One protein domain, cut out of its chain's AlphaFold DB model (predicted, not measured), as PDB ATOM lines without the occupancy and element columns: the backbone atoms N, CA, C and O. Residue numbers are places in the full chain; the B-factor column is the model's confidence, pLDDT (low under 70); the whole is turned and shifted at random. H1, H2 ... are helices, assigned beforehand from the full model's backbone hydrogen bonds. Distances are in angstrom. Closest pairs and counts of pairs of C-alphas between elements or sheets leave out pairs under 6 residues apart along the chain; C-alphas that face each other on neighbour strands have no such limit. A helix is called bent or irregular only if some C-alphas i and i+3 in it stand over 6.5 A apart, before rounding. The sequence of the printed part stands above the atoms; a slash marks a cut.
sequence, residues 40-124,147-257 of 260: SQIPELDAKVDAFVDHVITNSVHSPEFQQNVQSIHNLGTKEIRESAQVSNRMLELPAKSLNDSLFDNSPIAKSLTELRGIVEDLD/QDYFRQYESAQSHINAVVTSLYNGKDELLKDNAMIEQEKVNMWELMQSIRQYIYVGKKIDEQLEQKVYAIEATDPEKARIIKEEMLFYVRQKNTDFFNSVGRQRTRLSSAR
ATOM      1  N   SER A  40      26.325  25.488   1.144       78.69
ATOM      2  CA  SER A  40      26.774  26.478   2.128       78.69
ATOM      3  C   SER A  40      27.239  27.799   1.505       78.69
ATOM      4  O   SER A  40      27.190  28.834   2.168       78.69
ATOM      5  N   GLN A  41      27.652  27.790   0.232       79.56
ATOM      6  CA  GLN A  41      28.135  28.979  -0.477       79.56
ATOM      7  C   GLN A  41      27.014  29.757  -1.167       79.56
ATOM      8  O   GLN A  41      27.194  30.928  -1.500       79.56
ATOM      9  N   ILE A  42      25.849  29.133  -1.367       86.44
ATOM     10  CA  ILE A  42      24.710  29.740  -2.065       86.44
ATOM     11  C   ILE A  42      24.300  31.087  -1.446       86.44
ATOM     12  O   ILE A  42      24.206  32.050  -2.206       86.44
ATOM     13  N   PRO A  43      24.136  31.230  -0.113       88.44
ATOM     14  CA  PRO A  43      23.728  32.506   0.475       88.44
ATOM     15  C   PRO A  43      24.728  33.642   0.225       88.44
ATOM     16  O   PRO A  43      24.332  34.788   0.025       88.44
ATOM     17  N   GLU A  44      26.029  33.338   0.220       83.25
ATOM     18  CA  GLU A  44      27.068  34.334  -0.064       83.25
ATOM     19  C   GLU A  44      27.055  34.745  -1.543       83.25
ATOM     20  O   GLU A  44      27.203  35.925  -1.864       83.25
ATOM     21  N   LEU A  45      26.863  33.782  -2.451       83.44
ATOM     22  CA  LEU A  45      26.744  34.049  -3.883       83.44
ATOM     23  C   LEU A  45      25.490  34.870  -4.196       83.44
ATOM     24  O   LEU A  45      25.588  35.831  -4.957       83.44
ATOM     25  N   ASP A  46      24.355  34.546  -3.577       86.81
ATOM     26  CA  ASP A  46      23.111  35.308  -3.711       86.81
ATOM     27  C   ASP A  46      23.298  36.751  -3.223       86.81
ATOM     28  O   ASP A  46      22.997  37.685  -3.960       86.81
ATOM     29  N   ALA A  47      23.918  36.956  -2.053       80.00
ATOM     30  CA  ALA A  47      24.197  38.300  -1.538       80.00
ATOM     31  C   ALA A  47      25.103  39.124  -2.474       80.00
ATOM     32  O   ALA A  47      24.901  40.330  -2.642       80.00
ATOM     33  N   LYS A  48      26.099  38.489  -3.108       81.69
ATOM     34  CA  LYS A  48      26.956  39.145  -4.112       81.69
ATOM     35  C   LYS A  48      26.177  39.510  -5.376       81.69
ATOM     36  O   LYS A  48      26.430  40.573  -5.941       81.69
ATOM     37  N   VAL A  49      25.255  38.652  -5.817       89.75
ATOM     38  CA  VAL A  49      24.380  38.936  -6.963       89.75
ATOM     39  C   VAL A  49      23.465  40.113  -6.654       89.75
ATOM     40  O   VAL A  49      23.425  41.050  -7.447       89.75
ATOM     41  N   ASP A  50      22.794  40.094  -5.503       87.56
ATOM     42  CA  ASP A  50      21.879  41.157  -5.081       87.56
ATOM     43  C   ASP A  50      22.602  42.507  -5.051       87.56
ATOM     44  O   ASP A  50      22.163  43.468  -5.682       87.56
ATOM     45  N   ALA A  51      23.774  42.555  -4.406       82.06
ATOM     46  CA  ALA A  51      24.599  43.757  -4.359       82.06
ATOM     47  C   ALA A  51      24.998  44.231  -5.765       82.06
ATOM     48  O   ALA A  51      24.876  45.414  -6.079       82.06
ATOM     49  N   PHE A  52      25.447  43.324  -6.636       89.75
ATOM     50  CA  PHE A  52      25.824  43.672  -8.004       89.75
ATOM     51  C   PHE A  52      24.646  44.251  -8.798       89.75
ATOM     52  O   PHE A  52      24.777  45.308  -9.417       89.75
ATOM     53  N   VAL A  53      23.485  43.595  -8.761       91.69
ATOM     54  CA  VAL A  53      22.276  44.055  -9.458       91.69
ATOM     55  C   VAL A  53      21.837  45.412  -8.918       91.69
ATOM     56  O   VAL A  53      21.534  46.310  -9.702       91.69
ATOM     57  N   ASP A  54      21.861  45.602  -7.600       89.62
ATOM     58  CA  ASP A  54      21.511  46.878  -6.982       89.62
ATOM     59  C   ASP A  54      22.476  48.000  -7.391       89.62
ATOM     60  O   ASP A  54      22.036  49.107  -7.717       89.62
ATOM     61  N   HIS A  55      23.777  47.718  -7.498       87.06
ATOM     62  CA  HIS A  55      24.753  48.652  -8.059       87.06
ATOM     63  C   HIS A  55      24.459  48.994  -9.529       87.06
ATOM     64  O   HIS A  55      24.583  50.153  -9.927       87.06
ATOM     65  N   VAL A  56      24.050  48.029 -10.351       90.00
ATOM     66  CA  VAL A  56      23.727  48.264 -11.770       90.00
ATOM     67  C   VAL A  56      22.501  49.163 -11.928       90.00
ATOM     68  O   VAL A  56      22.510  50.078 -12.751       90.00
ATOM     69  N   ILE A  57      21.448  48.930 -11.143       91.75
ATOM     70  CA  ILE A  57      20.191  49.676 -11.293       91.75
ATOM     71  C   ILE A  57      20.284  51.100 -10.722       91.75
ATOM     72  O   ILE A  57      19.717  52.025 -11.310       91.75
ATOM     73  N   THR A  58      21.009  51.289  -9.612       91.69
ATOM     74  CA  THR A  58      21.102  52.574  -8.889       91.69
ATOM     75  C   THR A  58      22.038  53.574  -9.563       91.69
ATOM     76  O   THR A  58      21.759  54.772  -9.546       91.69
ATOM     77  N   ASN A  59      23.115  53.106 -10.198       90.12
ATOM     78  CA  ASN A  59      24.088  53.980 -10.849       90.12
ATOM     79  C   ASN A  59      23.602  54.466 -12.223       90.12
ATOM     80  O   ASN A  59      22.843  53.795 -12.920       90.12
ATOM     81  N   SER A  60      24.018  55.669 -12.620       92.31
ATOM     82  CA  SER A  60      23.672  56.247 -13.927       92.31
ATOM     83  C   SER A  60      24.455  55.577 -15.058       92.31
ATOM     84  O   SER A  60      25.609  55.203 -14.868       92.31
ATOM     85  N   VAL A  61      23.877  55.490 -16.257       92.81
ATOM     86  CA  VAL A  61      24.524  54.909 -17.451       92.81
ATOM     87  C   VAL A  61      25.858  55.578 -17.788       92.81
ATOM     88  O   VAL A  61      26.798  54.923 -18.229       92.81
ATOM     89  N   HIS A  62      25.957  56.886 -17.558       91.81
ATOM     90  CA  HIS A  62      27.164  57.660 -17.855       91.81
ATOM     91  C   HIS A  62      28.193  57.644 -16.717       91.81
ATOM     92  O   HIS A  62      29.229  58.300 -16.821       91.81
ATOM     93  N   SER A  63      27.912  56.932 -15.622       94.12
ATOM     94  CA  SER A  63      28.835  56.827 -14.495       94.12
ATOM     95  C   SER A  63      29.971  55.832 -14.794       94.12
ATOM     96  O   SER A  63      29.730  54.802 -15.438       94.12
ATOM     97  N   PRO A  64      31.204  56.096 -14.323       93.62
ATOM     98  CA  PRO A  64      32.298  55.128 -14.394       93.62
ATOM     99  C   PRO A  64      31.948  53.782 -13.744       93.62
ATOM    100  O   PRO A  64      32.338  52.729 -14.244       93.62
ATOM    101  N   GLU A  65      31.170  53.804 -12.663       87.75
ATOM    102  CA  GLU A  65      30.734  52.625 -11.920       87.75
ATOM    103  C   GLU A  65      29.865  51.706 -12.787       87.75
ATOM    104  O   GLU A  65      30.068  50.491 -12.816       87.75
ATOM    105  N   PHE A  66      28.927  52.271 -13.553       92.38
ATOM    106  CA  PHE A  66      28.092  51.493 -14.466       92.38
ATOM    107  C   PHE A  66      28.917  50.865 -15.596       92.38
ATOM    108  O   PHE A  66      28.751  49.684 -15.904       92.38
ATOM    109  N   GLN A  67      29.862  51.617 -16.170       92.12
ATOM    110  CA  GLN A  67      30.780  51.090 -17.185       92.12
ATOM    111  C   GLN A  67      31.633  49.941 -16.638       92.12
ATOM    112  O   GLN A  67      31.844  48.943 -17.330       92.12
ATOM    113  N   GLN A  68      32.089  50.050 -15.388       88.94
ATOM    114  CA  GLN A  68      32.828  48.986 -14.722       88.94
ATOM    115  C   GLN A  68      31.963  47.735 -14.528       88.94
ATOM    116  O   GLN A  68      32.437  46.637 -14.808       88.94
ATOM    117  N   ASN A  69      30.692  47.880 -14.142       86.62
ATOM    118  CA  ASN A  69      29.775  46.744 -13.996       86.62
ATOM    119  C   ASN A  69      29.556  45.998 -15.318       86.62
ATOM    120  O   ASN A  69      29.584  44.765 -15.348       86.62
ATOM    121  N   VAL A  70      29.387  46.732 -16.421       90.81
ATOM    122  CA  VAL A  70      29.296  46.144 -17.765       90.81
ATOM    123  C   VAL A  70      30.580  45.370 -18.085       90.81
ATOM    124  O   VAL A  70      30.528  44.187 -18.423       90.81
ATOM    125  N   GLN A  71      31.755  45.973 -17.873       89.81
ATOM    126  CA  GLN A  71      33.046  45.296 -18.066       89.81
ATOM    127  C   GLN A  71      33.209  44.049 -17.185       89.81
ATOM    128  O   GLN A  71      33.752  43.044 -17.647       89.81
ATOM    129  N   SER A  72      32.733  44.075 -15.938       86.50
ATOM    130  CA  SER A  72      32.748  42.912 -15.045       86.50
ATOM    131  C   SER A  72      31.950  41.741 -15.620       86.50
ATOM    132  O   SER A  72      32.430  40.609 -15.558       86.50
ATOM    133  N   ILE A  73      30.798  41.997 -16.254       86.88
ATOM    134  CA  ILE A  73      30.026  40.964 -16.963       86.88
ATOM    135  C   ILE A  73      30.795  40.405 -18.164       86.88
ATOM    136  O   ILE A  73      30.902  39.186 -18.304       86.88
ATOM    137  N   HIS A  74      31.387  41.253 -19.011       86.44
ATOM    138  CA  HIS A  74      32.160  40.762 -20.162       86.44
ATOM    139  C   HIS A  74      33.356  39.900 -19.733       86.44
ATOM    140  O   HIS A  74      33.688  38.898 -20.381       86.44
ATOM    141  N   ASN A  75      33.990  40.270 -18.620       84.88
ATOM    142  CA  ASN A  75      35.153  39.578 -18.082       84.88
ATOM    143  C   ASN A  75      34.800  38.340 -17.247       84.88
ATOM    144  O   ASN A  75      35.697  37.527 -16.999       84.88
ATOM    145  N   LEU A  76      33.525  38.141 -16.893       82.00
ATOM    146  CA  LEU A  76      33.048  37.041 -16.053       82.00
ATOM    147  C   LEU A  76      33.595  35.686 -16.527       82.00
ATOM    148  O   LEU A  76      33.444  35.308 -17.694       82.00
ATOM    149  N   GLY A  77      34.288  34.993 -15.618       73.25
ATOM    150  CA  GLY A  77      34.888  33.667 -15.806       73.25
ATOM    151  C   GLY A  77      35.830  33.505 -17.009       73.25
ATOM    152  O   GLY A  77      36.109  32.386 -17.442       73.25
ATOM    153  N   THR A  78      36.320  34.601 -17.602       82.38
ATOM    154  CA  THR A  78      37.198  34.547 -18.787       82.38
ATOM    155  C   THR A  78      38.553  33.930 -18.451       82.38
ATOM    156  O   THR A  78      39.141  33.216 -19.268       82.38
ATOM    157  N   LYS A  79      39.055  34.207 -17.246       84.31
ATOM    158  CA  LYS A  79      40.300  33.636 -16.738       84.31
ATOM    159  C   LYS A  79      40.145  32.127 -16.561       84.31
ATOM    160  O   LYS A  79      40.945  31.373 -17.098       84.31
ATOM    161  N   GLU A  80      39.060  31.702 -15.933       81.69
ATOM    162  CA  GLU A  80      38.760  30.314 -15.606       81.69
ATOM    163  C   GLU A  80      38.528  29.469 -16.862       81.69
ATOM    164  O   GLU A  80      39.024  28.345 -16.961       81.69
ATOM    165  N   ILE A  81      37.850  30.011 -17.881       81.31
ATOM    166  CA  ILE A  81      37.729  29.347 -19.190       81.31
ATOM    167  C   ILE A  81      39.109  29.159 -19.836       81.31
ATOM    168  O   ILE A  81      39.397  28.083 -20.370       81.31
ATOM    169  N   ARG A  82      39.971  30.183 -19.799       84.69
ATOM    170  CA  ARG A  82      41.322  30.109 -20.378       84.69
ATOM    171  C   ARG A  82      42.187  29.089 -19.637       84.69
ATOM    172  O   ARG A  82      42.815  28.254 -20.283       84.69
ATOM    173  N   GLU A  83      42.189  29.129 -18.311       83.00
ATOM    174  CA  GLU A  83      42.907  28.171 -17.463       83.00
ATOM    175  C   GLU A  83      42.404  26.745 -17.706       83.00
ATOM    176  O   GLU A  83      43.201  25.822 -17.855       83.00
ATOM    177  N   SER A  84      41.092  26.571 -17.897       76.19
ATOM    178  CA  SER A  84      40.493  25.263 -18.184       76.19
ATOM    179  C   SER A  84      41.007  24.670 -19.485       76.19
ATOM    180  O   SER A  84      41.225  23.461 -19.580       76.19
ATOM    181  N   ALA A  85      41.189  25.509 -20.504       78.56
ATOM    182  CA  ALA A  85      41.750  25.087 -21.778       78.56
ATOM    183  C   ALA A  85      43.228  24.683 -21.639       78.56
ATOM    184  O   ALA A  85      43.635  23.670 -22.205       78.56
ATOM    185  N   GLN A  86      44.014  25.423 -20.851       82.44
ATOM    186  CA  GLN A  86      45.434  25.130 -20.620       82.44
ATOM    187  C   GLN A  86      45.640  23.820 -19.855       82.44
ATOM    188  O   GLN A  86      46.429  22.976 -20.278       82.44
ATOM    189  N   VAL A  87      44.889  23.627 -18.771       75.69
ATOM    190  CA  VAL A  87      44.895  22.394 -17.974       75.69
ATOM    191  C   VAL A  87      44.466  21.194 -18.828       75.69
ATOM    192  O   VAL A  87      45.114  20.148 -18.815       75.69
ATOM    193  N   SER A  88      43.426  21.363 -19.657       71.69
ATOM    194  CA  SER A  88      43.013  20.352 -20.642       71.69
ATOM    195  C   SER A  88      44.140  19.972 -21.603       71.69
ATOM    196  O   SER A  88      44.305  18.791 -21.884       71.69
ATOM    197  N   ASN A  89      44.902  20.943 -22.113       78.56
ATOM    198  CA  ASN A  89      46.003  20.656 -23.031       78.56
ATOM    199  C   ASN A  89      47.128  19.873 -22.339       78.56
ATOM    200  O   ASN A  89      47.547  18.849 -22.870       78.56
ATOM    201  N   ARG A  90      47.542  20.257 -21.122       76.69
ATOM    202  CA  ARG A  90      48.560  19.500 -20.360       76.69
ATOM    203  C   ARG A  90      48.138  18.063 -20.062       76.69
ATOM    204  O   ARG A  90      48.934  17.143 -20.209       76.69
ATOM    205  N   MET A  91      46.875  17.856 -19.695       71.12
ATOM    206  CA  MET A  91      46.317  16.517 -19.477       71.12
ATOM    207  C   MET A  91      46.324  15.639 -20.731       71.12
ATOM    208  O   MET A  91      46.343  14.419 -20.608       71.12
ATOM    209  N   LEU A  92      46.297  16.228 -21.930       72.69
ATOM    210  CA  LEU A  92      46.435  15.488 -23.188       72.69
ATOM    211  C   LEU A  92      47.901  15.212 -23.538       72.69
ATOM    212  O   LEU A  92      48.203  14.169 -24.114       72.69
ATOM    213  N   GLU A  93      48.806  16.123 -23.185       72.06
ATOM    214  CA  GLU A  93      50.241  15.984 -23.445       72.06
ATOM    215  C   GLU A  93      50.878  14.854 -22.625       72.06
ATOM    216  O   GLU A  93      51.722  14.136 -23.156       72.06
ATOM    217  N   LEU A  94      50.455  14.645 -21.371       68.69
ATOM    218  CA  LEU A  94      51.051  13.625 -20.493       68.69
ATOM    219  C   LEU A  94      50.866  12.184 -21.027       68.69
ATOM    220  O   LEU A  94      51.873  11.493 -21.201       68.69
ATOM    221  N   PRO A  95      49.648  11.726 -21.392       62.88
ATOM    222  CA  PRO A  95      49.457  10.411 -22.001       62.88
ATOM    223  C   PRO A  95      50.032  10.322 -23.414       62.88
ATOM    224  O   PRO A  95      50.488   9.261 -23.830       62.88
ATOM    225  N   ALA A  96      50.011  11.420 -24.180       63.25
ATOM    226  CA  ALA A  96      50.591  11.440 -25.518       63.25
ATOM    227  C   ALA A  96      52.110  11.258 -25.468       63.25
ATOM    228  O   ALA A  96      52.642  10.511 -26.279       63.25
ATOM    229  N   LYS A  97      52.798  11.867 -24.496       63.19
ATOM    230  CA  LYS A  97      54.228  11.656 -24.253       63.19
ATOM    231  C   LYS A  97      54.506  10.198 -23.865       63.19
ATOM    232  O   LYS A  97      55.317   9.556 -24.520       63.19
ATOM    233  N   SER A  98      53.762   9.633 -22.908       59.34
ATOM    234  CA  SER A  98      53.956   8.233 -22.496       59.34
ATOM    235  C   SER A  98      53.640   7.221 -23.606       59.34
ATOM    236  O   SER A  98      54.305   6.191 -23.719       59.34
ATOM    237  N   LEU A  99      52.627   7.495 -24.438       54.84
ATOM    238  CA  LEU A  99      52.270   6.667 -25.592       54.84
ATOM    239  C   LEU A  99      53.230   6.862 -26.759       54.84
ATOM    240  O   LEU A  99      53.545   5.883 -27.412       54.84
ATOM    241  N   ASN A 100      53.725   8.068 -27.023       56.22
ATOM    242  CA  ASN A 100      54.774   8.316 -28.010       56.22
ATOM    243  C   ASN A 100      56.040   7.538 -27.633       56.22
ATOM    244  O   ASN A 100      56.571   6.779 -28.439       56.22
ATOM    245  N   ASP A 101      56.440   7.606 -26.367       55.28
ATOM    246  CA  ASP A 101      57.563   6.819 -25.865       55.28
ATOM    247  C   ASP A 101      57.289   5.305 -25.961       55.28
ATOM    248  O   ASP A 101      58.224   4.520 -26.080       55.28
ATOM    249  N   SER A 102      56.019   4.874 -25.984       49.53
ATOM    250  CA  SER A 102      55.630   3.456 -26.062       49.53
ATOM    251  C   SER A 102      55.316   2.914 -27.466       49.53
ATOM    252  O   SER A 102      55.509   1.725 -27.701       49.53
ATOM    253  N   LEU A 103      54.829   3.744 -28.391       46.56
ATOM    254  CA  LEU A 103      54.373   3.368 -29.737       46.56
ATOM    255  C   LEU A 103      55.485   3.484 -30.783       46.56
ATOM    256  O   LEU A 103      55.440   2.789 -31.796       46.56
ATOM    257  N   PHE A 104      56.499   4.318 -30.545       50.03
ATOM    258  CA  PHE A 104      57.678   4.407 -31.408       50.03
ATOM    259  C   PHE A 104      58.720   3.337 -31.043       50.03
ATOM    260  O   PHE A 104      59.817   3.676 -30.614       50.03
ATOM    261  N   ASP A 105      58.384   2.047 -31.188       47.94
ATOM    262  CA  ASP A 105      59.285   0.867 -31.135       47.94
ATOM    263  C   ASP A 105      60.289   0.766 -29.956       47.94
ATOM    264  O   ASP A 105      61.144  -0.119 -29.923       47.94
ATOM    265  N   ASN A 106      60.220   1.649 -28.958       50.72
ATOM    266  CA  ASN A 106      61.253   1.824 -27.942       50.72
ATOM    267  C   ASN A 106      60.663   2.366 -26.636       50.72
ATOM    268  O   ASN A 106      61.239   3.296 -26.073       50.72
ATOM    269  N   SER A 107      59.584   1.770 -26.100       57.47
ATOM    270  CA  SER A 107      59.307   1.943 -24.663       57.47
ATOM    271  C   SER A 107      60.591   1.546 -23.933       57.47
ATOM    272  O   SER A 107      60.974   0.372 -24.021       57.47
ATOM    273  N   PRO A 108      61.296   2.472 -23.254       58.59
ATOM    274  CA  PRO A 108      62.603   2.176 -22.673       58.59
ATOM    275  C   PRO A 108      62.523   0.989 -21.712       58.59
ATOM    276  O   PRO A 108      63.441   0.179 -21.637       58.59
ATOM    277  N   ILE A 109      61.364   0.834 -21.066       59.28
ATOM    278  CA  ILE A 109      61.009  -0.275 -20.184       59.28
ATOM    279  C   ILE A 109      60.753  -1.566 -20.974       59.28
ATOM    280  O   ILE A 109      61.342  -2.592 -20.648       59.28
ATOM    281  N   ALA A 110      59.921  -1.556 -22.023       61.59
ATOM    282  CA  ALA A 110      59.640  -2.773 -22.799       61.59
ATOM    283  C   ALA A 110      60.878  -3.289 -23.554       61.59
ATOM    284  O   ALA A 110      61.102  -4.500 -23.623       61.59
ATOM    285  N   LYS A 111      61.716  -2.376 -24.059       66.06
ATOM    286  CA  LYS A 111      63.016  -2.685 -24.660       66.06
ATOM    287  C   LYS A 111      63.961  -3.286 -23.626       66.06
ATOM    288  O   LYS A 111      64.451  -4.388 -23.835       66.06
ATOM    289  N   SER A 112      64.100  -2.636 -22.471       61.56
ATOM    290  CA  SER A 112      64.882  -3.141 -21.338       61.56
ATOM    291  C   SER A 112      64.437  -4.539 -20.886       61.56
ATOM    292  O   SER A 112      65.271  -5.405 -20.640       61.56
ATOM    293  N   LEU A 113      63.130  -4.811 -20.819       65.31
ATOM    294  CA  LEU A 113      62.585  -6.123 -20.443       65.31
ATOM    295  C   LEU A 113      62.797  -7.194 -21.525       65.31
ATOM    296  O   LEU A 113      63.033  -8.359 -21.202       65.31
ATOM    297  N   THR A 114      62.722  -6.815 -22.802       67.06
ATOM    298  CA  THR A 114      62.975  -7.717 -23.940       67.06
ATOM    299  C   THR A 114      64.461  -8.052 -24.054       67.06
ATOM    300  O   THR A 114      64.820  -9.214 -24.233       67.06
ATOM    301  N   GLU A 115      65.329  -7.059 -23.868       65.00
ATOM    302  CA  GLU A 115      66.779  -7.233 -23.783       65.00
ATOM    303  C   GLU A 115      67.155  -8.108 -22.581       65.00
ATOM    304  O   GLU A 115      67.912  -9.062 -22.740       65.00
ATOM    305  N   LEU A 116      66.557  -7.883 -21.404       60.28
ATOM    306  CA  LEU A 116      66.753  -8.739 -20.228       60.28
ATOM    307  C   LEU A 116      66.354 -10.197 -20.501       60.28
ATOM    308  O   LEU A 116      67.075 -11.111 -20.103       60.28
ATOM    309  N   ARG A 117      65.231 -10.427 -21.199       68.75
ATOM    310  CA  ARG A 117      64.797 -11.773 -21.606       68.75
ATOM    311  C   ARG A 117      65.834 -12.444 -22.507       68.75
ATOM    312  O   ARG A 117      66.180 -13.590 -22.245       68.75
ATOM    313  N   GLY A 118      66.338 -11.735 -23.517       65.31
ATOM    314  CA  GLY A 118      67.375 -12.256 -24.412       65.31
ATOM    315  C   GLY A 118      68.671 -12.596 -23.673       65.31
ATOM    316  O   GLY A 118      69.235 -13.662 -23.878       65.31
ATOM    317  N   ILE A 119      69.092 -11.747 -22.731       61.78
ATOM    318  CA  ILE A 119      70.297 -11.970 -21.919       61.78
ATOM    319  C   ILE A 119      70.147 -13.217 -21.035       61.78
ATOM    320  O   ILE A 119      71.046 -14.052 -20.995       61.78
ATOM    321  N   VAL A 120      69.013 -13.376 -20.345       66.31
ATOM    322  CA  VAL A 120      68.747 -14.571 -19.522       66.31
ATOM    323  C   VAL A 120      68.746 -15.843 -20.376       66.31
ATOM    324  O   VAL A 120      69.214 -16.885 -19.922       66.31
ATOM    325  N   GLU A 121      68.271 -15.754 -21.619       62.50
ATOM    326  CA  GLU A 121      68.247 -16.869 -22.566       62.50
ATOM    327  C   GLU A 121      69.640 -17.199 -23.150       62.50
ATOM    328  O   GLU A 121      69.963 -18.372 -23.330       62.50
ATOM    329  N   ASP A 122      70.498 -16.196 -23.371       63.03
ATOM    330  CA  ASP A 122      71.881 -16.343 -23.869       63.03
ATOM    331  C   ASP A 122      72.883 -16.837 -22.808       63.03
ATOM    332  O   ASP A 122      73.951 -17.383 -23.137       63.03
ATOM    333  N   LEU A 123      72.549 -16.624 -21.532       58.72
ATOM    334  CA  LEU A 123      73.292 -17.109 -20.371       58.72
ATOM    335  C   LEU A 123      72.895 -18.528 -19.941       58.72
ATOM    336  O   LEU A 123      73.576 -19.082 -19.078       58.72
ATOM    337  N   ASP A 124      71.867 -19.143 -20.538       59.19
ATOM    338  CA  ASP A 124      71.502 -20.534 -20.260       59.19
ATOM    339  C   ASP A 124      72.542 -21.503 -20.881       59.19
ATOM    340  O   ASP A 124      72.611 -21.658 -22.109       59.19
ATOM    341  N   GLN A 147      88.548 -16.881 -21.283       58.19
ATOM    342  CA  GLN A 147      88.660 -15.426 -21.373       58.19
ATOM    343  C   GLN A 147      87.478 -14.800 -22.129       58.19
ATOM    344  O   GLN A 147      86.990 -13.749 -21.726       58.19
ATOM    345  N   ASP A 148      86.982 -15.466 -23.169       60.75
ATOM    346  CA  ASP A 148      85.778 -15.110 -23.912       60.75
ATOM    347  C   ASP A 148      84.541 -15.283 -23.028       60.75
ATOM    348  O   ASP A 148      83.723 -14.378 -22.997       60.75
ATOM    349  N   TYR A 149      84.440 -16.361 -22.234       56.12
ATOM    350  CA  TYR A 149      83.375 -16.537 -21.237       56.12
ATOM    351  C   TYR A 149      83.379 -15.419 -20.183       56.12
ATOM    352  O   TYR A 149      82.342 -14.808 -19.937       56.12
ATOM    353  N   PHE A 150      84.539 -15.091 -19.600       57.28
ATOM    354  CA  PHE A 150      84.647 -13.998 -18.629       57.28
ATOM    355  C   PHE A 150      84.369 -12.628 -19.254       57.28
ATOM    356  O   PHE A 150      83.694 -11.814 -18.634       57.28
ATOM    357  N   ARG A 151      84.804 -12.387 -20.495       60.56
ATOM    358  CA  ARG A 151      84.485 -11.163 -21.244       60.56
ATOM    359  C   ARG A 151      82.993 -11.069 -21.566       60.56
ATOM    360  O   ARG A 151      82.422  -9.987 -21.472       60.56
ATOM    361  N   GLN A 152      82.353 -12.186 -21.920       60.66
ATOM    362  CA  GLN A 152      80.909 -12.253 -22.158       60.66
ATOM    363  C   GLN A 152      80.129 -12.017 -20.860       60.66
ATOM    364  O   GLN A 152      79.123 -11.319 -20.884       60.66
ATOM    365  N   TYR A 153      80.623 -12.522 -19.727       55.50
ATOM    366  CA  TYR A 153      80.038 -12.306 -18.404       55.50
ATOM    367  C   TYR A 153      80.199 -10.859 -17.908       55.50
ATOM    368  O   TYR A 153      79.228 -10.252 -17.469       55.50
ATOM    369  N   GLU A 154      81.392 -10.269 -18.027       59.72
ATOM    370  CA  GLU A 154      81.651  -8.863 -17.679       59.72
ATOM    371  C   GLU A 154      80.826  -7.908 -18.558       59.72
ATOM    372  O   GLU A 154      80.204  -6.968 -18.059       59.72
ATOM    373  N   SER A 155      80.747  -8.198 -19.862       60.09
ATOM    374  CA  SER A 155      79.880  -7.484 -20.800       60.09
ATOM    375  C   SER A 155      78.408  -7.620 -20.398       60.09
ATOM    376  O   SER A 155      77.737  -6.604 -20.222       60.09
ATOM    377  N   ALA A 156      77.918  -8.837 -20.143       60.66
ATOM    378  CA  ALA A 156      76.542  -9.064 -19.707       60.66
ATOM    379  C   ALA A 156      76.218  -8.344 -18.388       60.66
ATOM    380  O   ALA A 156      75.145  -7.763 -18.270       60.66
ATOM    381  N   GLN A 157      77.144  -8.297 -17.426       58.97
ATOM    382  CA  GLN A 157      76.941  -7.584 -16.164       58.97
ATOM    383  C   GLN A 157      76.819  -6.067 -16.370       58.97
ATOM    384  O   GLN A 157      75.928  -5.438 -15.799       58.97
ATOM    385  N   SER A 158      77.684  -5.474 -17.199       67.69
ATOM    386  CA  SER A 158      77.604  -4.050 -17.558       67.69
ATOM    387  C   SER A 158      76.283  -3.720 -18.270       67.69
ATOM    388  O   SER A 158      75.610  -2.747 -17.925       67.69
ATOM    389  N   HIS A 159      75.852  -4.585 -19.194       57.50
ATOM    390  CA  HIS A 159      74.587  -4.441 -19.916       57.50
ATOM    391  C   HIS A 159      73.353  -4.618 -19.013       57.50
ATOM    392  O   HIS A 159      72.444  -3.792 -19.070       57.50
ATOM    393  N   ILE A 160      73.327  -5.619 -18.125       68.88
ATOM    394  CA  ILE A 160      72.246  -5.805 -17.139       68.88
ATOM    395  C   ILE A 160      72.153  -4.588 -16.215       68.88
ATOM    396  O   ILE A 160      71.055  -4.101 -15.954       68.88
ATOM    397  N   ASN A 161      73.284  -4.050 -15.750       70.75
ATOM    398  CA  ASN A 161      73.292  -2.850 -14.912       70.75
ATOM    399  C   ASN A 161      72.699  -1.636 -15.649       70.75
ATOM    400  O   ASN A 161      71.947  -0.868 -15.046       70.75
ATOM    401  N   ALA A 162      72.989  -1.476 -16.944       70.31
ATOM    402  CA  ALA A 162      72.408  -0.412 -17.762       70.31
ATOM    403  C   ALA A 162      70.883  -0.567 -17.920       70.31
ATOM    404  O   ALA A 162      70.146   0.400 -17.725       70.31
ATOM    405  N   VAL A 163      70.407  -1.790 -18.181       66.06
ATOM    406  CA  VAL A 163      68.976  -2.139 -18.265       66.06
ATOM    407  C   VAL A 163      68.262  -1.863 -16.941       66.06
ATOM    408  O   VAL A 163      67.249  -1.171 -16.903       66.06
ATOM    409  N   VAL A 164      68.814  -2.343 -15.826       69.94
ATOM    410  CA  VAL A 164      68.256  -2.130 -14.484       69.94
ATOM    411  C   VAL A 164      68.206  -0.639 -14.142       69.94
ATOM    412  O   VAL A 164      67.196  -0.161 -13.632       69.94
ATOM    413  N   THR A 165      69.252   0.118 -14.480       72.81
ATOM    414  CA  THR A 165      69.277   1.578 -14.292       72.81
ATOM    415  C   THR A 165      68.203   2.272 -15.136       72.81
ATOM    416  O   THR A 165      67.508   3.149 -14.632       72.81
ATOM    417  N   SER A 166      68.006   1.856 -16.392       68.38
ATOM    418  CA  SER A 166      66.934   2.376 -17.254       68.38
ATOM    419  C   SER A 166      65.540   2.083 -16.687       68.38
ATOM    420  O   SER A 166      64.692   2.974 -16.668       68.38
ATOM    421  N   LEU A 167      65.315   0.878 -16.149       68.94
ATOM    422  CA  LEU A 167      64.057   0.502 -15.498       68.94
ATOM    423  C   LEU A 167      63.786   1.320 -14.229       68.94
ATOM    424  O   LEU A 167      62.655   1.760 -14.024       68.94
ATOM    425  N   TYR A 168      64.803   1.552 -13.393       69.88
ATOM    426  CA  TYR A 168      64.664   2.415 -12.217       69.88
ATOM    427  C   TYR A 168      64.335   3.856 -12.609       69.88
ATOM    428  O   TYR A 168      63.378   4.413 -12.078       69.88
ATOM    429  N   ASN A 169      65.047   4.416 -13.590       71.00
ATOM    430  CA  ASN A 169      64.789   5.768 -14.080       71.00
ATOM    431  C   ASN A 169      63.376   5.904 -14.673       71.00
ATOM    432  O   ASN A 169      62.678   6.866 -14.367       71.00
ATOM    433  N   GLY A 170      62.925   4.924 -15.464       70.44
ATOM    434  CA  GLY A 170      61.572   4.910 -16.024       70.44
ATOM    435  C   GLY A 170      60.484   4.784 -14.952       70.44
ATOM    436  O   GLY A 170      59.460   5.458 -15.024       70.44
ATOM    437  N   LYS A 171      60.710   3.974 -13.911       71.06
ATOM    438  CA  LYS A 171      59.807   3.892 -12.752       71.06
ATOM    439  C   LYS A 171      59.724   5.229 -12.012       71.06
ATOM    440  O   LYS A 171      58.630   5.655 -11.653       71.06
ATOM    441  N   ASP A 172      60.860   5.878 -11.775       71.12
ATOM    442  CA  ASP A 172      60.911   7.161 -11.071       71.12
ATOM    443  C   ASP A 172      60.234   8.279 -11.889       71.12
ATOM    444  O   ASP A 172      59.536   9.117 -11.315       71.12
ATOM    445  N   GLU A 173      60.349   8.250 -13.225       70.44
ATOM    446  CA  GLU A 173      59.604   9.134 -14.133       70.44
ATOM    447  C   GLU A 173      58.089   8.890 -14.052       70.44
ATOM    448  O   GLU A 173      57.341   9.839 -13.828       70.44
ATOM    449  N   LEU A 174      57.626   7.633 -14.096       75.25
ATOM    450  CA  LEU A 174      56.199   7.304 -13.945       75.25
ATOM    451  C   LEU A 174      55.629   7.727 -12.585       75.25
ATOM    452  O   LEU A 174      54.503   8.211 -12.504       75.25
ATOM    453  N   LEU A 175      56.389   7.555 -11.501       71.00
ATOM    454  CA  LEU A 175      55.969   8.000 -10.170       71.00
ATOM    455  C   LEU A 175      55.829   9.525 -10.107       71.00
ATOM    456  O   LEU A 175      54.868  10.033  -9.524       71.00
ATOM    457  N   LYS A 176      56.763  10.254 -10.727       75.25
ATOM    458  CA  LYS A 176      56.714  11.714 -10.823       75.25
ATOM    459  C   LYS A 176      55.536  12.188 -11.677       75.25
ATOM    460  O   LYS A 176      54.831  13.110 -11.266       75.25
ATOM    461  N   ASP A 177      55.305  11.550 -12.820       69.19
ATOM    462  CA  ASP A 177      54.210  11.889 -13.729       69.19
ATOM    463  C   ASP A 177      52.849  11.590 -13.086       69.19
ATOM    464  O   ASP A 177      51.954  12.432 -13.129       69.19
ATOM    465  N   ASN A 178      52.710  10.469 -12.370       70.62
ATOM    466  CA  ASN A 178      51.504  10.166 -11.594       70.62
ATOM    467  C   ASN A 178      51.219  11.225 -10.519       70.62
ATOM    468  O   ASN A 178      50.084  11.679 -10.390       70.62
ATOM    469  N   ALA A 179      52.239  11.667  -9.776       74.31
ATOM    470  CA  ALA A 179      52.072  12.726  -8.781       74.31
ATOM    471  C   ALA A 179      51.638  14.060  -9.421       74.31
ATOM    472  O   ALA A 179      50.776  14.758  -8.885       74.31
ATOM    473  N   MET A 180      52.195  14.399 -10.589       79.31
ATOM    474  CA  MET A 180      51.799  15.586 -11.351       79.31
ATOM    475  C   MET A 180      50.348  15.493 -11.847       79.31
ATOM    476  O   MET A 180      49.604  16.468 -11.740       79.31
ATOM    477  N   ILE A 181      49.933  14.328 -12.351       75.94
ATOM    478  CA  ILE A 181      48.560  14.072 -12.805       75.94
ATOM    479  C   ILE A 181      47.569  14.237 -11.651       75.94
ATOM    480  O   ILE A 181      46.539  14.882 -11.833       75.94
ATOM    481  N   GLU A 182      47.858  13.690 -10.468       74.81
ATOM    482  CA  GLU A 182      46.972  13.838  -9.307       74.81
ATOM    483  C   GLU A 182      46.825  15.302  -8.879       74.81
ATOM    484  O   GLU A 182      45.706  15.765  -8.658       74.81
ATOM    485  N   GLN A 183      47.919  16.072  -8.860       79.12
ATOM    486  CA  GLN A 183      47.842  17.506  -8.572       79.12
ATOM    487  C   GLN A 183      46.982  18.250  -9.604       79.12
ATOM    488  O   GLN A 183      46.159  19.095  -9.255       79.12
ATOM    489  N   GLU A 184      47.143  17.931 -10.884       80.25
ATOM    490  CA  GLU A 184      46.398  18.599 -11.946       80.25
ATOM    491  C   GLU A 184      44.916  18.164 -11.974       80.25
ATOM    492  O   GLU A 184      44.051  18.972 -12.309       80.25
ATOM    493  N   LYS A 185      44.575  16.947 -11.518       77.19
ATOM    494  CA  LYS A 185      43.178  16.537 -11.264       77.19
ATOM    495  C   LYS A 185      42.524  17.376 -10.165       77.19
ATOM    496  O   LYS A 185      41.360  17.752 -10.316       77.19
ATOM    497  N   VAL A 186      43.249  17.685  -9.087       81.38
ATOM    498  CA  VAL A 186      42.761  18.587  -8.028       81.38
ATOM    499  C   VAL A 186      42.506  19.979  -8.607       81.38
ATOM    500  O   VAL A 186      41.394  20.490  -8.479       81.38
ATOM    501  N   ASN A 187      43.471  20.532  -9.349       81.94
ATOM    502  CA  ASN A 187      43.322  21.831 -10.013       81.94
ATOM    503  C   ASN A 187      42.102  21.858 -10.958       81.94
ATOM    504  O   ASN A 187      41.327  22.814 -10.964       81.94
ATOM    505  N   MET A 188      41.889  20.795 -11.750       81.75
ATOM    506  CA  MET A 188      40.705  20.660 -12.611       81.75
ATOM    507  C   MET A 188      39.407  20.686 -11.810       81.75
ATOM    508  O   MET A 188      38.433  21.307 -12.238       81.75
ATOM    509  N   TRP A 189      39.370  19.985 -10.678       81.38
ATOM    510  CA  TRP A 189      38.179  19.906  -9.846       81.38
ATOM    511  C   TRP A 189      37.821  21.268  -9.242       81.38
ATOM    512  O   TRP A 189      36.668  21.690  -9.342       81.38
ATOM    513  N   GLU A 190      38.805  21.991  -8.706       83.06
ATOM    514  CA  GLU A 190      38.629  23.359  -8.194       83.06
ATOM    515  C   GLU A 190      38.128  24.312  -9.283       83.06
ATOM    516  O   GLU A 190      37.205  25.101  -9.076       83.06
ATOM    517  N   LEU A 191      38.679  24.191 -10.489       84.94
ATOM    518  CA  LEU A 191      38.274  25.009 -11.621       84.94
ATOM    519  C   LEU A 191      36.847  24.698 -12.091       84.94
ATOM    520  O   LEU A 191      36.081  25.609 -12.404       84.94
ATOM    521  N   MET A 192      36.456  23.421 -12.092       83.44
ATOM    522  CA  MET A 192      35.078  23.014 -12.368       83.44
ATOM    523  C   MET A 192      34.100  23.546 -11.314       83.44
ATOM    524  O   MET A 192      32.991  23.941 -11.679       83.44
ATOM    525  N   GLN A 193      34.493  23.578 -10.036       83.81
ATOM    526  CA  GLN A 193      33.695  24.188  -8.969       83.81
ATOM    527  C   GLN A 193      33.521  25.691  -9.199       83.81
ATOM    528  O   GLN A 193      32.395  26.189  -9.203       83.81
ATOM    529  N   SER A 194      34.614  26.397  -9.490       85.25
ATOM    530  CA  SER A 194      34.585  27.831  -9.796       85.25
ATOM    531  C   SER A 194      33.679  28.144 -10.995       85.25
ATOM    532  O   SER A 194      32.784  28.983 -10.906       85.25
ATOM    533  N   ILE A 195      33.800  27.397 -12.100       87.88
ATOM    534  CA  ILE A 195      32.934  27.581 -13.277       87.88
ATOM    535  C   ILE A 195      31.451  27.380 -12.934       87.88
ATOM    536  O   ILE A 195      30.599  28.095 -13.459       87.88
ATOM    537  N   ARG A 196      31.111  26.457 -12.030       84.44
ATOM    538  CA  ARG A 196      29.721  26.290 -11.588       84.44
ATOM    539  C   ARG A 196      29.209  27.440 -10.747       84.44
ATOM    540  O   ARG A 196      28.053  27.815 -10.921       84.44
ATOM    541  N   GLN A 197      30.049  28.013  -9.890       85.44
ATOM    542  CA  GLN A 197      29.697  29.243  -9.186       85.44
ATOM    543  C   GLN A 197      29.378  30.353 -10.198       85.44
ATOM    544  O   GLN A 197      28.347  31.006 -10.068       85.44
ATOM    545  N   TYR A 198      30.177  30.498 -11.263       88.00
ATOM    546  CA  TYR A 198      29.893  31.465 -12.330       88.00
ATOM    547  C   TYR A 198      28.592  31.180 -13.087       88.00
ATOM    548  O   TYR A 198      27.847  32.118 -13.354       88.00
ATOM    549  N   ILE A 199      28.282  29.915 -13.399       87.31
ATOM    550  CA  ILE A 199      26.995  29.537 -14.010       87.31
ATOM    551  C   ILE A 199      25.829  29.939 -13.100       87.31
ATOM    552  O   ILE A 199      24.841  30.507 -13.571       87.31
ATOM    553  N   TYR A 200      25.938  29.647 -11.801       87.25
ATOM    554  CA  TYR A 200      24.914  29.976 -10.814       87.25
ATOM    555  C   TYR A 200      24.700  31.492 -10.718       87.25
ATOM    556  O   TYR A 200      23.586  31.975 -10.924       87.25
ATOM    557  N   VAL A 201      25.783  32.240 -10.492       87.81
ATOM    558  CA  VAL A 201      25.784  33.708 -10.403       87.81
ATOM    559  C   VAL A 201      25.245  34.332 -11.686       87.81
ATOM    560  O   VAL A 201      24.356  35.176 -11.627       87.81
ATOM    561  N   GLY A 202      25.710  33.885 -12.855       87.62
ATOM    562  CA  GLY A 202      25.235  34.376 -14.146       87.62
ATOM    563  C   GLY A 202      23.737  34.146 -14.331       87.62
ATOM    564  O   GLY A 202      23.020  35.055 -14.731       87.62
ATOM    565  N   LYS A 203      23.226  32.959 -13.979       90.75
ATOM    566  CA  LYS A 203      21.783  32.674 -14.046       90.75
ATOM    567  C   LYS A 203      20.976  33.583 -13.114       90.75
ATOM    568  O   LYS A 203      19.936  34.089 -13.517       90.75
ATOM    569  N   LYS A 204      21.455  33.820 -11.893       91.19
ATOM    570  CA  LYS A 204      20.788  34.713 -10.936       91.19
ATOM    571  C   LYS A 204      20.797  36.173 -11.389       91.19
ATOM    572  O   LYS A 204      19.772  36.838 -11.279       91.19
ATOM    573  N   ILE A 205      21.910  36.649 -11.949       91.06
ATOM    574  CA  ILE A 205      22.002  37.988 -12.546       91.06
ATOM    575  C   ILE A 205      21.009  38.126 -13.707       91.06
ATOM    576  O   ILE A 205      20.290  39.120 -13.763       91.06
ATOM    577  N   ASP A 206      20.947  37.136 -14.604       93.81
ATOM    578  CA  ASP A 206      19.996  37.104 -15.725       93.81
ATOM    579  C   ASP A 206      18.544  37.195 -15.233       93.81
ATOM    580  O   ASP A 206      17.820  38.106 -15.632       93.81
ATOM    581  N   GLU A 207      18.155  36.324 -14.293       95.38
ATOM    582  CA  GLU A 207      16.814  36.299 -13.694       95.38
ATOM    583  C   GLU A 207      16.437  37.653 -13.064       95.38
ATOM    584  O   GLU A 207      15.343  38.171 -13.299       95.38
ATOM    585  N   GLN A 208      17.328  38.247 -12.266       95.31
ATOM    586  CA  GLN A 208      17.033  39.498 -11.564       95.31
ATOM    587  C   GLN A 208      17.018  40.718 -12.486       95.31
ATOM    588  O   GLN A 208      16.133  41.570 -12.363       95.31
ATOM    589  N   LEU A 209      17.979  40.828 -13.408       94.31
ATOM    590  CA  LEU A 209      18.011  41.941 -14.353       94.31
ATOM    591  C   LEU A 209      16.812  41.879 -15.300       94.31
ATOM    592  O   LEU A 209      16.199  42.914 -15.534       94.31
ATOM    593  N   GLU A 210      16.412  40.697 -15.777       95.06
ATOM    594  CA  GLU A 210      15.221  40.534 -16.620       95.06
ATOM    595  C   GLU A 210      13.932  40.955 -15.894       95.06
ATOM    596  O   GLU A 210      13.088  41.636 -16.477       95.06
ATOM    597  N   GLN A 211      13.799  40.647 -14.601       94.62
ATOM    598  CA  GLN A 211      12.659  41.106 -13.800       94.62
ATOM    599  C   GLN A 211      12.629  42.632 -13.635       94.62
ATOM    600  O   GLN A 211      11.561  43.243 -13.701       94.62
ATOM    601  N   LYS A 212      13.791  43.264 -13.420       93.56
ATOM    602  CA  LYS A 212      13.883  44.710 -13.164       93.56
ATOM    603  C   LYS A 212      13.882  45.551 -14.450       93.56
ATOM    604  O   LYS A 212      13.465  46.709 -14.408       93.56
ATOM    605  N   VAL A 213      14.303  45.002 -15.594       93.38
ATOM    606  CA  VAL A 213      14.552  45.791 -16.816       93.38
ATOM    607  C   VAL A 213      13.299  46.461 -17.375       93.38
ATOM    608  O   VAL A 213      13.389  47.579 -17.870       93.38
ATOM    609  N   TYR A 214      12.126  45.837 -17.241       90.56
ATOM    610  CA  TYR A 214      10.862  46.425 -17.698       90.56
ATOM    611  C   TYR A 214      10.464  47.663 -16.890       90.56
ATOM    612  O   TYR A 214       9.936  48.624 -17.446       90.56
ATOM    613  N   ALA A 215      10.744  47.667 -15.584       91.81
ATOM    614  CA  ALA A 215      10.517  48.839 -14.745       91.81
ATOM    615  C   ALA A 215      11.516  49.959 -15.076       91.81
ATOM    616  O   ALA A 215      11.134  51.124 -15.147       91.81
ATOM    617  N   ILE A 216      12.779  49.598 -15.337       93.00
ATOM    618  CA  ILE A 216      13.827  50.548 -15.732       93.00
ATOM    619  C   ILE A 216      13.494  51.189 -17.079       93.00
ATOM    620  O   ILE A 216      13.643  52.396 -17.214       93.00
ATOM    621  N   GLU A 217      12.989  50.424 -18.047       93.56
ATOM    622  CA  GLU A 217      12.638  50.910 -19.389       93.56
ATOM    623  C   GLU A 217      11.608  52.044 -19.367       93.56
ATOM    624  O   GLU A 217      11.674  52.946 -20.199       93.56
ATOM    625  N   ALA A 218      10.703  52.052 -18.386       93.12
ATOM    626  CA  ALA A 218       9.738  53.134 -18.209       93.12
ATOM    627  C   ALA A 218      10.378  54.450 -17.724       93.12
ATOM    628  O   ALA A 218       9.838  55.523 -17.981       93.12
ATOM    629  N   THR A 219      11.508  54.379 -17.012       93.44
ATOM    630  CA  THR A 219      12.180  55.542 -16.403       93.44
ATOM    631  C   THR A 219      13.440  55.985 -17.144       93.44
ATOM    632  O   THR A 219      13.740  57.172 -17.194       93.44
ATOM    633  N   ASP A 220      14.178  55.032 -17.701       94.69
ATOM    634  CA  ASP A 220      15.492  55.195 -18.315       94.69
ATOM    635  C   ASP A 220      15.633  54.179 -19.471       94.69
ATOM    636  O   ASP A 220      16.188  53.082 -19.303       94.69
ATOM    637  N   PRO A 221      15.077  54.508 -20.657       95.06
ATOM    638  CA  PRO A 221      15.106  53.623 -21.820       95.06
ATOM    639  C   PRO A 221      16.527  53.306 -22.305       95.06
ATOM    640  O   PRO A 221      16.773  52.214 -22.820       95.06
ATOM    641  N   GLU A 222      17.473  54.235 -22.134       95.44
ATOM    642  CA  GLU A 222      18.871  54.026 -22.521       95.44
ATOM    643  C   GLU A 222      19.530  52.966 -21.634       95.44
ATOM    644  O   GLU A 222      20.122  52.014 -22.151       95.44
ATOM    645  N   LYS A 223      19.368  53.073 -20.307       94.69
ATOM    646  CA  LYS A 223      19.860  52.062 -19.364       94.69
ATOM    647  C   LYS A 223      19.265  50.696 -19.652       94.69
ATOM    648  O   LYS A 223      19.994  49.706 -19.692       94.69
ATOM    649  N   ALA A 224      17.954  50.638 -19.879       95.69
ATOM    650  CA  ALA A 224      17.278  49.390 -20.200       95.69
ATOM    651  C   ALA A 224      17.833  48.753 -21.480       95.69
ATOM    652  O   ALA A 224      18.071  47.546 -21.499       95.69
ATOM    653  N   ARG A 225      18.099  49.551 -22.526       95.81
ATOM    654  CA  ARG A 225      18.733  49.064 -23.758       95.81
ATOM    655  C   ARG A 225      20.098  48.440 -23.473       95.81
ATOM    656  O   ARG A 225      20.336  47.315 -23.896       95.81
ATOM    657  N   ILE A 226      20.963  49.118 -22.716       95.06
ATOM    658  CA  ILE A 226      22.307  48.603 -22.405       95.06
ATOM    659  C   ILE A 226      22.236  47.337 -21.545       95.06
ATOM    660  O   ILE A 226      22.942  46.372 -21.819       95.06
ATOM    661  N   ILE A 227      21.346  47.283 -20.550       94.62
ATOM    662  CA  ILE A 227      21.142  46.063 -19.756       94.62
ATOM    663  C   ILE A 227      20.725  44.893 -20.660       94.62
ATOM    664  O   ILE A 227      21.264  43.798 -20.521       94.62
ATOM    665  N   LYS A 228      19.804  45.107 -21.610       94.31
ATOM    666  CA  LYS A 228      19.351  44.056 -22.538       94.31
ATOM    667  C   LYS A 228      20.453  43.613 -23.505       94.31
ATOM    668  O   LYS A 228      20.682  42.415 -23.656       94.31
ATOM    669  N   GLU A 229      21.109  44.568 -24.156       93.94
ATOM    670  CA  GLU A 229      22.027  44.309 -25.273       93.94
ATOM    671  C   GLU A 229      23.446  43.945 -24.821       93.94
ATOM    672  O   GLU A 229      24.061  43.075 -25.427       93.94
ATOM    673  N   GLU A 230      23.952  44.545 -23.743       93.00
ATOM    674  CA  GLU A 230      25.335  44.342 -23.287       93.00
ATOM    675  C   GLU A 230      25.425  43.423 -22.069       93.00
ATOM    676  O   GLU A 230      26.369  42.651 -21.948       93.00
ATOM    677  N   MET A 231      24.457  43.459 -21.148       93.38
ATOM    678  CA  MET A 231      24.554  42.652 -19.925       93.38
ATOM    679  C   MET A 231      23.869  41.294 -20.086       93.38
ATOM    680  O   MET A 231      24.537  40.262 -20.038       93.38
ATOM    681  N   LEU A 232      22.553  41.273 -20.322       93.81
ATOM    682  CA  LEU A 232      21.772  40.036 -20.434       93.81
ATOM    683  C   LEU A 232      22.279  39.149 -21.577       93.81
ATOM    684  O   LEU A 232      22.470  37.946 -21.389       93.81
ATOM    685  N   PHE A 233      22.556  39.733 -22.746       92.94
ATOM    686  CA  PHE A 233      23.116  38.994 -23.877       92.94
ATOM    687  C   PHE A 233      24.442  38.302 -23.520       92.94
ATOM    688  O   PHE A 233      24.573  37.088 -23.701       92.94
ATOM    689  N   TYR A 234      25.402  39.039 -22.953       91.12
ATOM    690  CA  TYR A 234      26.709  38.479 -22.609       91.12
ATOM    691  C   TYR A 234      26.632  37.464 -21.470       91.12
ATOM    692  O   TYR A 234      27.300  36.436 -21.548       91.12
ATOM    693  N   VAL A 235      25.800  37.684 -20.448       91.25
ATOM    694  CA  VAL A 235      25.583  36.696 -19.376       91.25
ATOM    695  C   VAL A 235      25.075  35.372 -19.953       91.25
ATOM    696  O   VAL A 235      25.608  34.307 -19.634       91.25
ATOM    697  N   ARG A 236      24.085  35.417 -20.852       92.81
ATOM    698  CA  ARG A 236      23.517  34.220 -21.498       92.81
ATOM    699  C   ARG A 236      24.537  33.505 -22.381       92.81
ATOM    700  O   ARG A 236      24.633  32.272 -22.339       92.81
ATOM    701  N   GLN A 237      25.323  34.266 -23.142       89.75
ATOM    702  CA  GLN A 237      26.420  33.726 -23.941       89.75
ATOM    703  C   GLN A 237      27.453  33.026 -23.045       89.75
ATOM    704  O   GLN A 237      27.759  31.853 -23.258       89.75
ATOM    705  N   LYS A 238      27.922  33.697 -21.988       87.12
ATOM    706  CA  LYS A 238      28.903  33.154 -21.039       87.12
ATOM    707  C   LYS A 238      28.404  31.896 -20.345       87.12
ATOM    708  O   LYS A 238      29.140  30.917 -20.273       87.12
ATOM    709  N   ASN A 239      27.151  31.877 -19.897       86.50
ATOM    710  CA  ASN A 239      26.550  30.684 -19.305       86.50
ATOM    711  C   ASN A 239      26.600  29.492 -20.265       86.50
ATOM    712  O   ASN A 239      26.972  28.391 -19.862       86.50
ATOM    713  N   THR A 240      26.285  29.709 -21.542       86.38
ATOM    714  CA  THR A 240      26.379  28.668 -22.577       86.38
ATOM    715  C   THR A 240      27.820  28.181 -22.752       86.38
ATOM    716  O   THR A 240      28.069  26.972 -22.772       86.38
ATOM    717  N   ASP A 241      28.784  29.100 -22.797       86.00
ATOM    718  CA  ASP A 241      30.208  28.769 -22.894       86.00
ATOM    719  C   ASP A 241      30.707  27.965 -21.684       86.00
ATOM    720  O   ASP A 241      31.461  27.001 -21.855       86.00
ATOM    721  N   PHE A 242      30.255  28.305 -20.472       84.94
ATOM    722  CA  PHE A 242      30.567  27.565 -19.249       84.94
ATOM    723  C   PHE A 242      29.975  26.153 -19.256       84.94
ATOM    724  O   PHE A 242      30.677  25.196 -18.931       84.94
ATOM    725  N   PHE A 243      28.716  25.975 -19.669       81.88
ATOM    726  CA  PHE A 243      28.129  24.634 -19.791       81.88
ATOM    727  C   PHE A 243      28.923  23.762 -20.767       81.88
ATOM    728  O   PHE A 243      29.253  22.611 -20.466       81.88
ATOM    729  N   ASN A 244      29.295  24.334 -21.912       81.88
ATOM    730  CA  ASN A 244      30.106  23.648 -22.909       81.88
ATOM    731  C   ASN A 244      31.508  23.311 -22.379       81.88
ATOM    732  O   ASN A 244      32.029  22.227 -22.655       81.88
ATOM    733  N   SER A 245      32.135  24.216 -21.621       79.75
ATOM    734  CA  SER A 245      33.461  23.977 -21.047       79.75
ATOM    735  C   SER A 245      33.428  22.851 -20.011       79.75
ATOM    736  O   SER A 245      34.209  21.907 -20.139       79.75
ATOM    737  N   VAL A 246      32.476  22.870 -19.072       78.12
ATOM    738  CA  VAL A 246      32.282  21.812 -18.065       78.12
ATOM    739  C   VAL A 246      32.016  20.462 -18.730       78.12
ATOM    740  O   VAL A 246      32.631  19.461 -18.357       78.12
ATOM    741  N   GLY A 247      31.162  20.428 -19.760       74.25
ATOM    742  CA  GLY A 247      30.872  19.212 -20.523       74.25
ATOM    743  C   GLY A 247      32.123  18.591 -21.155       74.25
ATOM    744  O   GLY A 247      32.339  17.383 -21.038       74.25
ATOM    745  N   ARG A 248      33.003  19.409 -21.752       75.62
ATOM    746  CA  ARG A 248      34.279  18.934 -22.320       75.62
ATOM    747  C   ARG A 248      35.235  18.397 -21.254       75.62
ATOM    748  O   ARG A 248      35.868  17.367 -21.483       75.62
ATOM    749  N   GLN A 249      35.341  19.067 -20.104       71.56
ATOM    750  CA  GLN A 249      36.210  18.609 -19.011       71.56
ATOM    751  C   GLN A 249      35.729  17.272 -18.430       71.56
ATOM    752  O   GLN A 249      36.545  16.387 -18.173       71.56
ATOM    753  N   ARG A 250      34.407  17.077 -18.303       69.88
ATOM    754  CA  ARG A 250      33.800  15.825 -17.820       69.88
ATOM    755  C   ARG A 250      34.252  14.613 -18.632       69.88
ATOM    756  O   ARG A 250      34.711  13.624 -18.063       69.88
ATOM    757  N   THR A 251      34.130  14.693 -19.956       69.31
ATOM    758  CA  THR A 251      34.489  13.586 -20.855       69.31
ATOM    759  C   THR A 251      35.957  13.193 -20.693       69.31
ATOM    760  O   THR A 251      36.286  12.009 -20.652       69.31
ATOM    761  N   ARG A 252      36.842  14.178 -20.508       67.75
ATOM    762  CA  ARG A 252      38.284  13.944 -20.351       67.75
ATOM    763  C   ARG A 252      38.646  13.372 -18.984       67.75
ATOM    764  O   ARG A 252      39.409  12.414 -18.919       67.75
ATOM    765  N   LEU A 253      38.040  13.882 -17.910       65.00
ATOM    766  CA  LEU A 253      38.252  13.352 -16.561       65.00
ATOM    767  C   LEU A 253      37.762  11.899 -16.428       65.00
ATOM    768  O   LEU A 253      38.347  11.109 -15.689       65.00
ATOM    769  N   SER A 254      36.698  11.532 -17.150       66.12
ATOM    770  CA  SER A 254      36.219  10.145 -17.223       66.12
ATOM    771  C   SER A 254      37.215   9.230 -17.951       66.12
ATOM    772  O   SER A 254      37.504   8.129 -17.480       66.12
ATOM    773  N   SER A 255      37.808   9.707 -19.052       62.41
ATOM    774  CA  SER A 255      38.823   8.964 -19.814       62.41
ATOM    775  C   SER A 255      40.115   8.744 -19.018       62.41
ATOM    776  O   SER A 255      40.685   7.660 -19.070       62.41
ATOM    777  N   ALA A 256      40.548   9.730 -18.226       57.00
ATOM    778  CA  ALA A 256      41.747   9.623 -17.387       57.00
ATOM    779  C   ALA A 256      41.599   8.642 -16.205       57.00
ATOM    780  O   ALA A 256      42.588   8.265 -15.586       57.00
ATOM    781  N   ARG A 257      40.369   8.226 -15.869       53.28
ATOM    782  CA  ARG A 257      40.080   7.275 -14.781       53.28
ATOM    783  C   ARG A 257      40.203   5.801 -15.191       53.28
ATOM    784  O   ARG A 257      40.180   4.945 -14.318       53.28
TER     785      ARG A 257
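AT A GLANCE: This is residues 40 to 124 and 147 to 257 of the 260 residues of an uncharacterized protein of Psychrobacter sp. KH172YL61 (UniProt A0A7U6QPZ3). A long, slim rod of helices: H5 runs its whole length, H6 folds back along H5, and H3 joins them in an up-and-down bundle, each running against the one before. H4 packs along the first part of H5; H1 and H2 pack near the H5-H6 turn. The printed part has 196 residues, six helices, H1 to H6, no named strand: all helix, extended, radius of gyration of the C-alphas 29.2 A, spans 104 by 31 by 28 A.

HOW THE PARTS SIT: The hub, H5, residues 147 to 219, forms a hairpin with H6, residues 221 to 255; the closest C-alphas, Glu 217 and Ala 224, are 4.9 A apart. H3, residues 78 to 103, touches H5, closest C-alphas Glu 80 and Leu 191, 6.7 A. H4, residues 108 to 122, touches H5, closest C-alphas Ser 112 and Val 163, 5.2 A. H1, residues 42 to 58, touches H5 at a steep tilt of 49 degrees, closest C-alphas Val 49 and Ile 205, 6.1 A. H2, residues 64 to 75, forms a hairpin with H1 and touches H6, closest C-alphas Val 70 and Met 231, 6.3 A. Every O i to N i+4 pair is within hydrogen-bond range in H1, H2 and H4; 21 of 22 in H3, 65 of 69 in H5, 28 of 31 in H6.

IN THESE COORDINATES: H5 spans 104.5 A, from C-alpha 147 at (88.660, -15.426, -21.373) to C-alpha 219 at (12.180, 55.542, -16.403), with a kink of 43 degrees near residue 212; it is only just irregular, C-alphas 211 and 214 being 6.8 A apart. H6 spans 50.6 A, H3 37.2 A.

THE WHOLE: Residues 125 to 146 are not printed; C-alphas 124 and 147 are 17.9 A apart. The links printed whole are tight. Low confidence, under 70, covers 59 residues, among them 94 to 124.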